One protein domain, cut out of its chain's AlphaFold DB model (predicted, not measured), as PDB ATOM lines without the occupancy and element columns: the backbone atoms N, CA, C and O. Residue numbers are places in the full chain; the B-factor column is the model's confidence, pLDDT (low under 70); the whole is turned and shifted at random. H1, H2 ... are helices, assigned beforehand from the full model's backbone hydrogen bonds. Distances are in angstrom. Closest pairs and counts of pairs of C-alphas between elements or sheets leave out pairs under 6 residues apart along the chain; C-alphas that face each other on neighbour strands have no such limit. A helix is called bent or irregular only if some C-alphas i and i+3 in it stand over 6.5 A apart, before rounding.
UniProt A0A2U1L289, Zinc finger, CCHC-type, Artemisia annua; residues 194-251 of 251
ATOM      1  N   LYS A 194     150.536  24.873  57.390       88.69
ATOM      2  CA  LYS A 194     149.366  24.347  58.099       88.69
ATOM      3  C   LYS A 194     148.096  24.881  57.459       88.69
ATOM      4  O   LYS A 194     148.072  26.015  56.993       88.69
ATOM      5  N   GLN A 195     147.064  24.045  57.423       88.75
ATOM      6  CA  GLN A 195     145.757  24.483  56.960       88.75
ATOM      7  C   GLN A 195     145.227  25.545  57.926       88.75
ATOM      8  O   GLN A 195     145.154  25.301  59.130       88.75
ATOM      9  N   GLU A 196     144.877  26.712  57.398       87.44
ATOM     10  CA  GLU A 196     144.318  27.800  58.200       87.44
ATOM     11  C   GLU A 196     142.822  27.579  58.463       87.44
ATOM     12  O   GLU A 196     142.108  26.968  57.659       87.44
ATOM     13  N   GLU A 197     142.331  28.097  59.590       83.50
ATOM     14  CA  GLU A 197     140.906  28.061  59.918       83.50
ATOM     15  C   GLU A 197     140.106  28.820  58.844       83.50
ATOM     16  O   GLU A 197     140.426  29.950  58.480       83.50
ATOM     17  N   GLY A 198     139.085  28.171  58.278       83.88
ATOM     18  CA  GLY A 198     138.299  28.719  57.166       83.88
ATOM     19  C   GLY A 198     138.919  28.549  55.770       83.88
ATOM     20  O   GLY A 198     138.258  28.855  54.776       83.88
ATOM     21  N   GLN A 199     140.138  28.009  55.647       87.69
ATOM     22  CA  GLN A 199     140.716  27.671  54.347       87.69
ATOM     23  C   GLN A 199     140.021  26.445  53.734       87.69
ATOM     24  O   GLN A 199     139.854  25.408  54.383       87.69
ATOM     25  N   SER A 200     139.680  26.518  52.442       90.00
ATOM     26  CA  SER A 200     139.120  25.362  51.740       90.00
ATOM     27  C   SER A 200     140.135  24.220  51.635       90.00
ATOM     28  O   SER A 200     141.285  24.414  51.228       90.00
ATOM     29  N   VAL A 201     139.682  22.999  51.938       88.25
ATOM     30  CA  VAL A 201     140.507  21.781  51.847       88.25
ATOM     31  C   VAL A 201     141.073  21.611  50.441       88.25
ATOM     32  O   VAL A 201     142.252  21.322  50.288       88.25
ATOM     33  N   SER A 202     140.276  21.857  49.396       89.75
ATOM     34  CA  SER A 202     140.753  21.741  48.011       89.75
ATOM     35  C   SER A 202     141.923  22.682  47.710       89.75
ATOM     36  O   SER A 202     142.843  22.280  47.000       89.75
ATOM     37  N   SER A 203     141.901  23.915  48.228       92.38
ATOM     38  CA  SER A 203     143.002  24.870  48.047       92.38
ATOM     39  C   SER A 203     144.251  24.411  48.801       92.38
ATOM     40  O   SER A 203     145.345  24.378  48.234       92.38
ATOM     41  N   TYR A 204     144.075  23.960  50.047       92.56
ATOM     42  CA  TYR A 204     145.153  23.411  50.868       92.56
ATOM     43  C   TYR A 204     145.827  22.196  50.209       92.56
ATOM     44  O   TYR A 204     147.045  22.177  50.032       92.56
ATOM     45  N   VAL A 205     145.031  21.216  49.764       92.19
ATOM     46  CA  VAL A 205     145.507  20.001  49.087       92.19
ATOM     47  C   VAL A 205     146.264  20.342  47.805       92.19
ATOM     48  O   VAL A 205     147.333  19.785  47.569       92.19
ATOM     49  N   MET A 206     145.765  21.284  46.997       92.44
ATOM     50  CA  MET A 206     146.464  21.721  45.782       92.44
ATOM     51  C   MET A 206     147.826  22.345  46.096       92.44
ATOM     52  O   MET A 206     148.805  22.060  45.405       92.44
ATOM     53  N   LYS A 207     147.923  23.153  47.158       94.25
ATOM     54  CA  LYS A 207     149.196  23.751  47.576       94.25
ATOM     55  C   LYS A 207     150.184  22.696  48.080       94.25
ATOM     56  O   LYS A 207     151.339  22.708  47.663       94.25
ATOM     57  N   MET A 208     149.721  21.756  48.906       94.62
ATOM     58  CA  MET A 208     150.530  20.634  49.399       94.62
ATOM     59  C   MET A 208     151.014  19.726  48.266       94.62
ATOM     60  O   MET A 208     152.190  19.367  48.224       94.62
ATOM     61  N   LYS A 209     150.135  19.414  47.305       93.19
ATOM     62  CA  LYS A 209     150.504  18.688  46.088       93.19
ATOM     63  C   LYS A 209     151.590  19.430  45.310       93.19
ATOM     64  O   LYS A 209     152.541  18.796  44.882       93.19
ATOM     65  N   GLY A 210     151.492  20.754  45.182       93.62
ATOM     66  CA  GLY A 210     152.510  21.563  44.506       93.62
ATOM     67  C   GLY A 210     153.911  21.403  45.108       93.62
ATOM     68  O   GLY A 210     154.873  21.240  44.363       93.62
ATOM     69  N   TYR A 211     154.034  21.368  46.439       94.19
ATOM     70  CA  TYR A 211     155.319  21.092  47.096       94.19
ATOM     71  C   TYR A 211     155.826  19.673  46.820       94.19
ATOM     72  O   TYR A 211     157.007  19.483  46.548       94.19
ATOM     73  N   LEU A 212     154.940  18.676  46.859       92.50
ATOM     74  CA  LEU A 212     155.307  17.293  46.557       92.50
ATOM     75  C   LEU A 212     155.710  17.112  45.088       92.50
ATOM     76  O   LEU A 212     156.621  16.342  44.805       92.50
ATOM     77  N   ASP A 213     155.052  17.803  44.156       90.00
ATOM     78  CA  ASP A 213     155.424  17.810  42.737       90.00
ATOM     79  C   ASP A 213     156.787  18.494  42.532       90.00
ATOM     80  O   ASP A 213     157.561  18.083  41.674       90.00
ATOM     81  N   GLN A 214     157.103  19.531  43.318       86.38
ATOM     82  CA  GLN A 214     158.412  20.185  43.284       86.38
ATOM     83  C   GLN A 214     159.522  19.250  43.786       86.38
ATOM     84  O   GLN A 214     160.581  19.194  43.171       86.38
ATOM     85  N   MET A 215     159.273  18.454  44.831       86.69
ATOM     86  CA  MET A 215     160.224  17.422  45.276       86.69
ATOM     87  C   MET A 215     160.461  16.350  44.200       86.69
ATOM     88  O   MET A 215     161.610  15.980  43.967       86.69
ATOM     89  N   ASP A 216     159.412  15.907  43.491       84.69
ATOM     90  CA  ASP A 216     159.567  14.988  42.350       84.69
ATOM     91  C   ASP A 216     160.466  15.592  41.267       84.69
ATOM     92  O   ASP A 216     161.361  14.920  40.758       84.69
ATOM     93  N   ARG A 217     160.246  16.870  40.929       79.94
ATOM     94  CA  ARG A 217     161.051  17.585  39.927       79.94
ATOM     95  C   ARG A 217     162.512  17.713  40.321       79.94
ATOM     96  O   ARG A 217     163.338  17.784  39.426       79.94
ATOM     97  N   LEU A 218     162.820  17.740  41.615       77.06
ATOM     98  CA  LEU A 218     164.184  17.779  42.149       77.06
ATOM     99  C   LEU A 218     164.828  16.383  42.250       77.06
ATOM    100  O   LEU A 218     165.916  16.249  42.801       77.06
ATOM    101  N   GLY A 219     164.167  15.338  41.739       74.75
ATOM    102  CA  GLY A 219     164.687  13.968  41.736       74.75
ATOM    103  C   GLY A 219     164.374  13.167  42.999       74.75
ATOM    104  O   GLY A 219     165.006  12.140  43.237       74.75
ATOM    105  N   TYR A 220     163.401  13.599  43.807       82.19
ATOM    106  CA  TYR A 220     162.981  12.893  45.022       82.19
ATOM    107  C   TYR A 220     161.515  12.450  44.935       82.19
ATOM    108  O   TYR A 220     160.679  12.924  45.713       82.19
ATOM    109  N   PRO A 221     161.173  11.543  43.994       84.50
ATOM    110  CA  PRO A 221     159.806  11.101  43.814       84.50
ATOM    111  C   PRO A 221     159.307  10.315  45.020       84.50
ATOM    112  O   PRO A 221     159.929   9.349  45.469       84.50
ATOM    113  N   MET A 222     158.143  10.706  45.534       87.56
ATOM    114  CA  MET A 222     157.552  10.041  46.692       87.56
ATOM    115  C   MET A 222     156.454   9.045  46.281       87.56
ATOM    116  O   MET A 222     155.595   9.385  45.458       87.56
ATOM    117  N   PRO A 223     156.410   7.834  46.877       91.25
ATOM    118  CA  PRO A 223     155.308   6.896  46.693       91.25
ATOM    119  C   PRO A 223     153.949   7.544  46.959       91.25
ATOM    120  O   PRO A 223     153.770   8.241  47.959       91.25
ATOM    121  N   GLN A 224     152.967   7.269  46.097       88.88
ATOM    122  CA  GLN A 224     151.641   7.894  46.187       88.88
ATOM    123  C   GLN A 224     150.965   7.684  47.546       88.88
ATOM    124  O   GLN A 224     150.353   8.609  48.075       88.88
ATOM    125  N   ILE A 225     151.133   6.506  48.152       89.88
ATOM    126  CA  ILE A 225     150.593   6.220  49.484       89.88
ATOM    127  C   ILE A 225     151.125   7.202  50.540       89.88
ATOM    128  O   ILE A 225     150.344   7.766  51.297       89.88
ATOM    129  N   LEU A 226     152.430   7.495  50.527       91.38
ATOM    130  CA  LEU A 226     153.048   8.433  51.467       91.38
ATOM    131  C   LEU A 226     152.588   9.867  51.212       91.38
ATOM    132  O   LEU A 226     152.318  10.597  52.160       91.38
ATOM    133  N   ARG A 227     152.440  10.259  49.942       92.50
ATOM    134  CA  ARG A 227     151.934  11.586  49.561       92.50
ATOM    135  C   ARG A 227     150.544  11.839  50.126       92.50
ATOM    136  O   ARG A 227     150.314  12.870  50.753       92.50
ATOM    137  N   VAL A 228     149.636  10.881  49.938       90.44
ATOM    138  CA  VAL A 228     148.267  10.963  50.455       90.44
ATOM    139  C   VAL A 228     148.275  10.977  51.982       90.44
ATOM    140  O   VAL A 228     147.662  11.863  52.575       90.44
ATOM    141  N   SER A 229     149.015  10.070  52.630       89.38
ATOM    142  CA  SER A 229     149.119  10.040  54.093       89.38
ATOM    143  C   SER A 229     149.646  11.355  54.669       89.38
ATOM    144  O   SER A 229     149.076  11.866  55.628       89.38
ATOM    145  N   LEU A 230     150.685  11.950  54.077       91.12
ATOM    146  CA  LEU A 230     151.239  13.220  54.549       91.12
ATOM    147  C   LEU A 230     150.222  14.361  54.466       91.12
ATOM    148  O   LEU A 230     150.071  15.095  55.438       91.12
ATOM    149  N   ILE A 231     149.494  14.480  53.351       90.75
ATOM    150  CA  ILE A 231     148.455  15.508  53.188       90.75
ATOM    151  C   ILE A 231     147.318  15.297  54.190       90.75
ATOM    152  O   ILE A 231     146.837  16.254  54.784       90.75
ATOM    153  N   LEU A 232     146.882  14.051  54.390       87.38
ATOM    154  CA  LEU A 232     145.799  13.734  55.320       87.38
ATOM    155  C   LEU A 232     146.195  14.031  56.770       87.38
ATOM    156  O   LEU A 232     145.433  14.661  57.496       87.38
ATOM    157  N   THR A 233     147.401  13.635  57.184       86.19
ATOM    158  CA  THR A 233     147.901  13.868  58.553       86.19
ATOM    159  C   THR A 233     148.172  15.337  58.879       86.19
ATOM    160  O   THR A 233     148.335  15.678  60.049       86.19
ATOM    161  N   SER A 234     148.236  16.214  57.873       86.75
ATOM    162  CA  SER A 234     148.515  17.639  58.051       86.75
ATOM    163  C   SER A 234     147.268  18.531  58.041       86.75
ATOM    164  O   SER A 234     147.404  19.740  58.252       86.75
ATOM    165  N   LEU A 235     146.080  17.963  57.798       87.31
ATOM    166  CA  LEU A 235     144.804  18.683  57.857       87.31
ATOM    167  C   LEU A 235     144.518  19.221  59.270       87.31
ATOM    168  O   LEU A 235     145.039  18.716  60.267       87.31
ATOM    169  N   SER A 236     143.674  20.255  59.353       85.12
ATOM    170  CA  SER A 236     143.196  20.772  60.646       85.12
ATOM    171  C   SER A 236     142.406  19.702  61.408       85.12
ATOM    172  O   SER A 236     141.722  18.873  60.803       85.12
ATOM    173  N   LYS A 237     142.423  19.783  62.745       83.38
ATOM    174  CA  LYS A 237     141.658  18.894  63.642       83.38
ATOM    175  C   LYS A 237     140.153  18.929  63.391       83.38
ATOM    176  O   LYS A 237     139.454  17.970  63.699       83.38
ATOM    177  N   ASP A 238     139.655  19.997  62.774       82.75
ATOM    178  CA  ASP A 238     138.251  20.109  62.354       82.75
ATOM    179  C   ASP A 238     137.841  18.985  61.384       82.75
ATOM    180  O   ASP A 238     136.659  18.682  61.230       82.75
ATOM    181  N   TYR A 239     138.823  18.327  60.758       81.31
ATOM    182  CA  TYR A 239     138.646  17.207  59.841       81.31
ATOM    183  C   TYR A 239     139.018  15.845  60.458       81.31
ATOM    184  O   TYR A 239     138.995  14.839  59.747       81.31
ATOM    185  N   ASP A 240     139.287  15.754  61.767       80.62
ATOM    186  CA  ASP A 240     139.646  14.492  62.440       80.62
ATOM    187  C   ASP A 240     138.562  13.416  62.264       80.62
ATOM    188  O   ASP A 240     138.863  12.244  62.037       80.62
ATOM    189  N   GLN A 241     137.283  13.808  62.291       80.44
ATOM    190  CA  GLN A 241     136.171  12.880  62.071       80.44
ATOM    191  C   GLN A 241     136.142  12.331  60.634       80.44
ATOM    192  O   GLN A 241     135.806  11.167  60.415       80.44
ATOM    193  N   PHE A 242     136.539  13.140  59.646       78.69
ATOM    194  CA  PHE A 242     136.702  12.682  58.266       78.69
ATOM    195  C   PHE A 242     137.882  11.709  58.141       78.69
ATOM    196  O   PHE A 242     137.745  10.666  57.503       78.69
ATOM    197  N   LEU A 243     139.009  12.007  58.796       77.88
ATOM    198  CA  LEU A 243     140.190  11.138  58.805       77.88
ATOM    199  C   LEU A 243     139.901   9.767  59.425       77.88
ATOM    200  O   LEU A 243     140.325   8.747  58.882       77.88
ATOM    201  N   GLN A 244     139.142   9.723  60.523       77.50
ATOM    202  CA  GLN A 244     138.709   8.465  61.141       77.50
ATOM    203  C   GLN A 244     137.854   7.627  60.184       77.50
ATOM    204  O   GLN A 244     138.099   6.432  60.033       77.50
ATOM    205  N   ASN A 245     136.910   8.253  59.475       78.38
ATOM    206  CA  ASN A 245     136.083   7.562  58.481       78.38
ATOM    207  C   ASN A 245     136.902   7.070  57.278       78.38
ATOM    208  O   ASN A 245     136.695   5.951  56.814       78.38
ATOM    209  N   TYR A 246     137.855   7.871  56.791       77.69
ATOM    210  CA  TYR A 246     138.745   7.476  55.699       77.69
ATOM    211  C   TYR A 246     139.592   6.254  56.081       77.69
ATOM    212  O   TYR A 246     139.626   5.273  55.342       77.69
ATOM    213  N   ASN A 247     140.205   6.267  57.267       71.69
ATOM    214  CA  ASN A 247     141.039   5.162  57.742       71.69
ATOM    215  C   ASN A 247     140.252   3.864  57.980       71.69
ATOM    216  O   ASN A 247     140.824   2.789  57.834       71.69
ATOM    217  N   MET A 248     138.961   3.941  58.325       73.38
ATOM    218  CA  MET A 248     138.119   2.748  58.504       73.38
ATOM    219  C   MET A 248     137.590   2.149  57.194       73.38
ATOM    220  O   MET A 248     137.229   0.976  57.179       73.38
ATOM    221  N   HIS A 249     137.515   2.929  56.110       63.25
ATOM    222  CA  HIS A 249     136.972   2.474  54.821       63.25
ATOM    223  C   HIS A 249     138.024   2.283  53.716       63.25
ATOM    224  O   HIS A 249     137.700   1.721  52.673       63.25
ATOM    225  N   SER A 250     139.255   2.761  53.920       58.75
ATOM    226  CA  SER A 250     140.360   2.701  52.951       58.75
ATOM    227  C   SER A 250     141.439   1.658  53.292       58.75
ATOM    228  O   SER A 250     142.442   1.598  52.575       58.75
ATOM    229  N   MET A 251     141.262   0.871  54.363       50.16
ATOM    230  CA  MET A 251     142.088  -0.307  54.685       50.16
ATOM    231  C   MET A 251     141.401  -1.616  54.313       50.16
ATOM    232  O   MET A 251     140.195  -1.753  54.619       50.16
TER     233      MET A 251
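AT A GLANCE: This is residues 194 to 251 of the 251 residues of the protein "Zinc finger, CCHC-type" of Artemisia annua (UniProt A0A2U1L289). The model is a loose, flat zigzag of three helices: a long helix H1, a short helix H2 that folds back from its far end and comes close to it again around the middle of H1, and a third helix H3 that turns back once more near the end of H2. Contacts between the helices are few, and the tip of the zigzag, residues 214 to 219, sticks out from the rest, with the last four residues of H1 in it. The printed part has 58 residues with three named helices, in the order H1, H2, H3 along the chain, and no named strand; its class is all helix. It is only just loose, close to compact, with a radius of gyration of the C-alphas of 12.4 A. The C-alphas span 35 by 29 by 13 A along their three main axes.

HOW THE PARTS SIT: Residues 194 to 200 hold no named element and lead into H1, residues 201 to 217. A short link of 6 residues, 218 to 223, then joins H1 to H2, residues 224 to 233. H1 and H2 only just touch, with 3 pairs of C-alphas within 8 A. The closest C-alphas of the two are those of Met 208 and Ile 231, 6.7 A apart. H1 touches H2 with residues 205 to 212 alone. The two helices run opposite ways at a steep tilt of 42 degrees, with their centres 10.9 A apart, and they form a helical hairpin. A tight link of 3 residues, 234 to 236, joins H2 to H3, residues 237 to 249. H2 and H3 are close but not clearly touching, with 1 pair of C-alphas within 8 A, those of Leu 232 and Leu 243, 7.1 A apart. They run opposite ways at a steep tilt of 39 degrees, and their centres are 13.4 A apart. H3 touches no helix, but is near H2. H1 and H3 are apart: no C-alpha of the one is within 8 A of the other. In the backbones of H1 and H2, every pair of O of residue i and N of residue i+4 is within hydrogen-bond range; in H3 it is 7 of 9.

IN THESE COORDINATES: H1, the longest helix, has 17 residues, Val 201 to Arg 217, and is 24.1 A long from first to last C-alpha. Its first C-alpha is at (140.507, 21.781, 51.847) and its last at (161.051, 17.585, 39.927). H2 has 10 residues, Gln 224 to Thr 233, and is 14.2 A long; C-alpha 224 is at (151.641, 7.894, 46.187). H3 has 13 residues, Lys 237 to His 249, and is 19.2 A long. It ends with C-alpha 249 at (136.972, 2.474, 54.821). H3 is irregular: the C-alphas of Asp 238 and Gln 241 are 7.5 A apart, where a regular helix has about 5 A, and its line is a rough one.

THE WHOLE: The two C-alphas farthest apart are those of Gly 219 and Gln 241, 35.0 A. The first and last printed C-alphas, those of Lys 194 and Met 251, are 25.9 A apart. The printed part runs from 194 to 251 with no cut, and Met 251 is the chain's last residue. No link between the helices is long. Residues 214 to 219, of which 214 to 217 belong to H1, stand free. The mean pLDDT of the printed part is 84.8; it is 90 in H1, 90 in H2 and 77 in H3. The model's confidence is low, under 70, at residues 249 to 251, of which 249 belongs to H3.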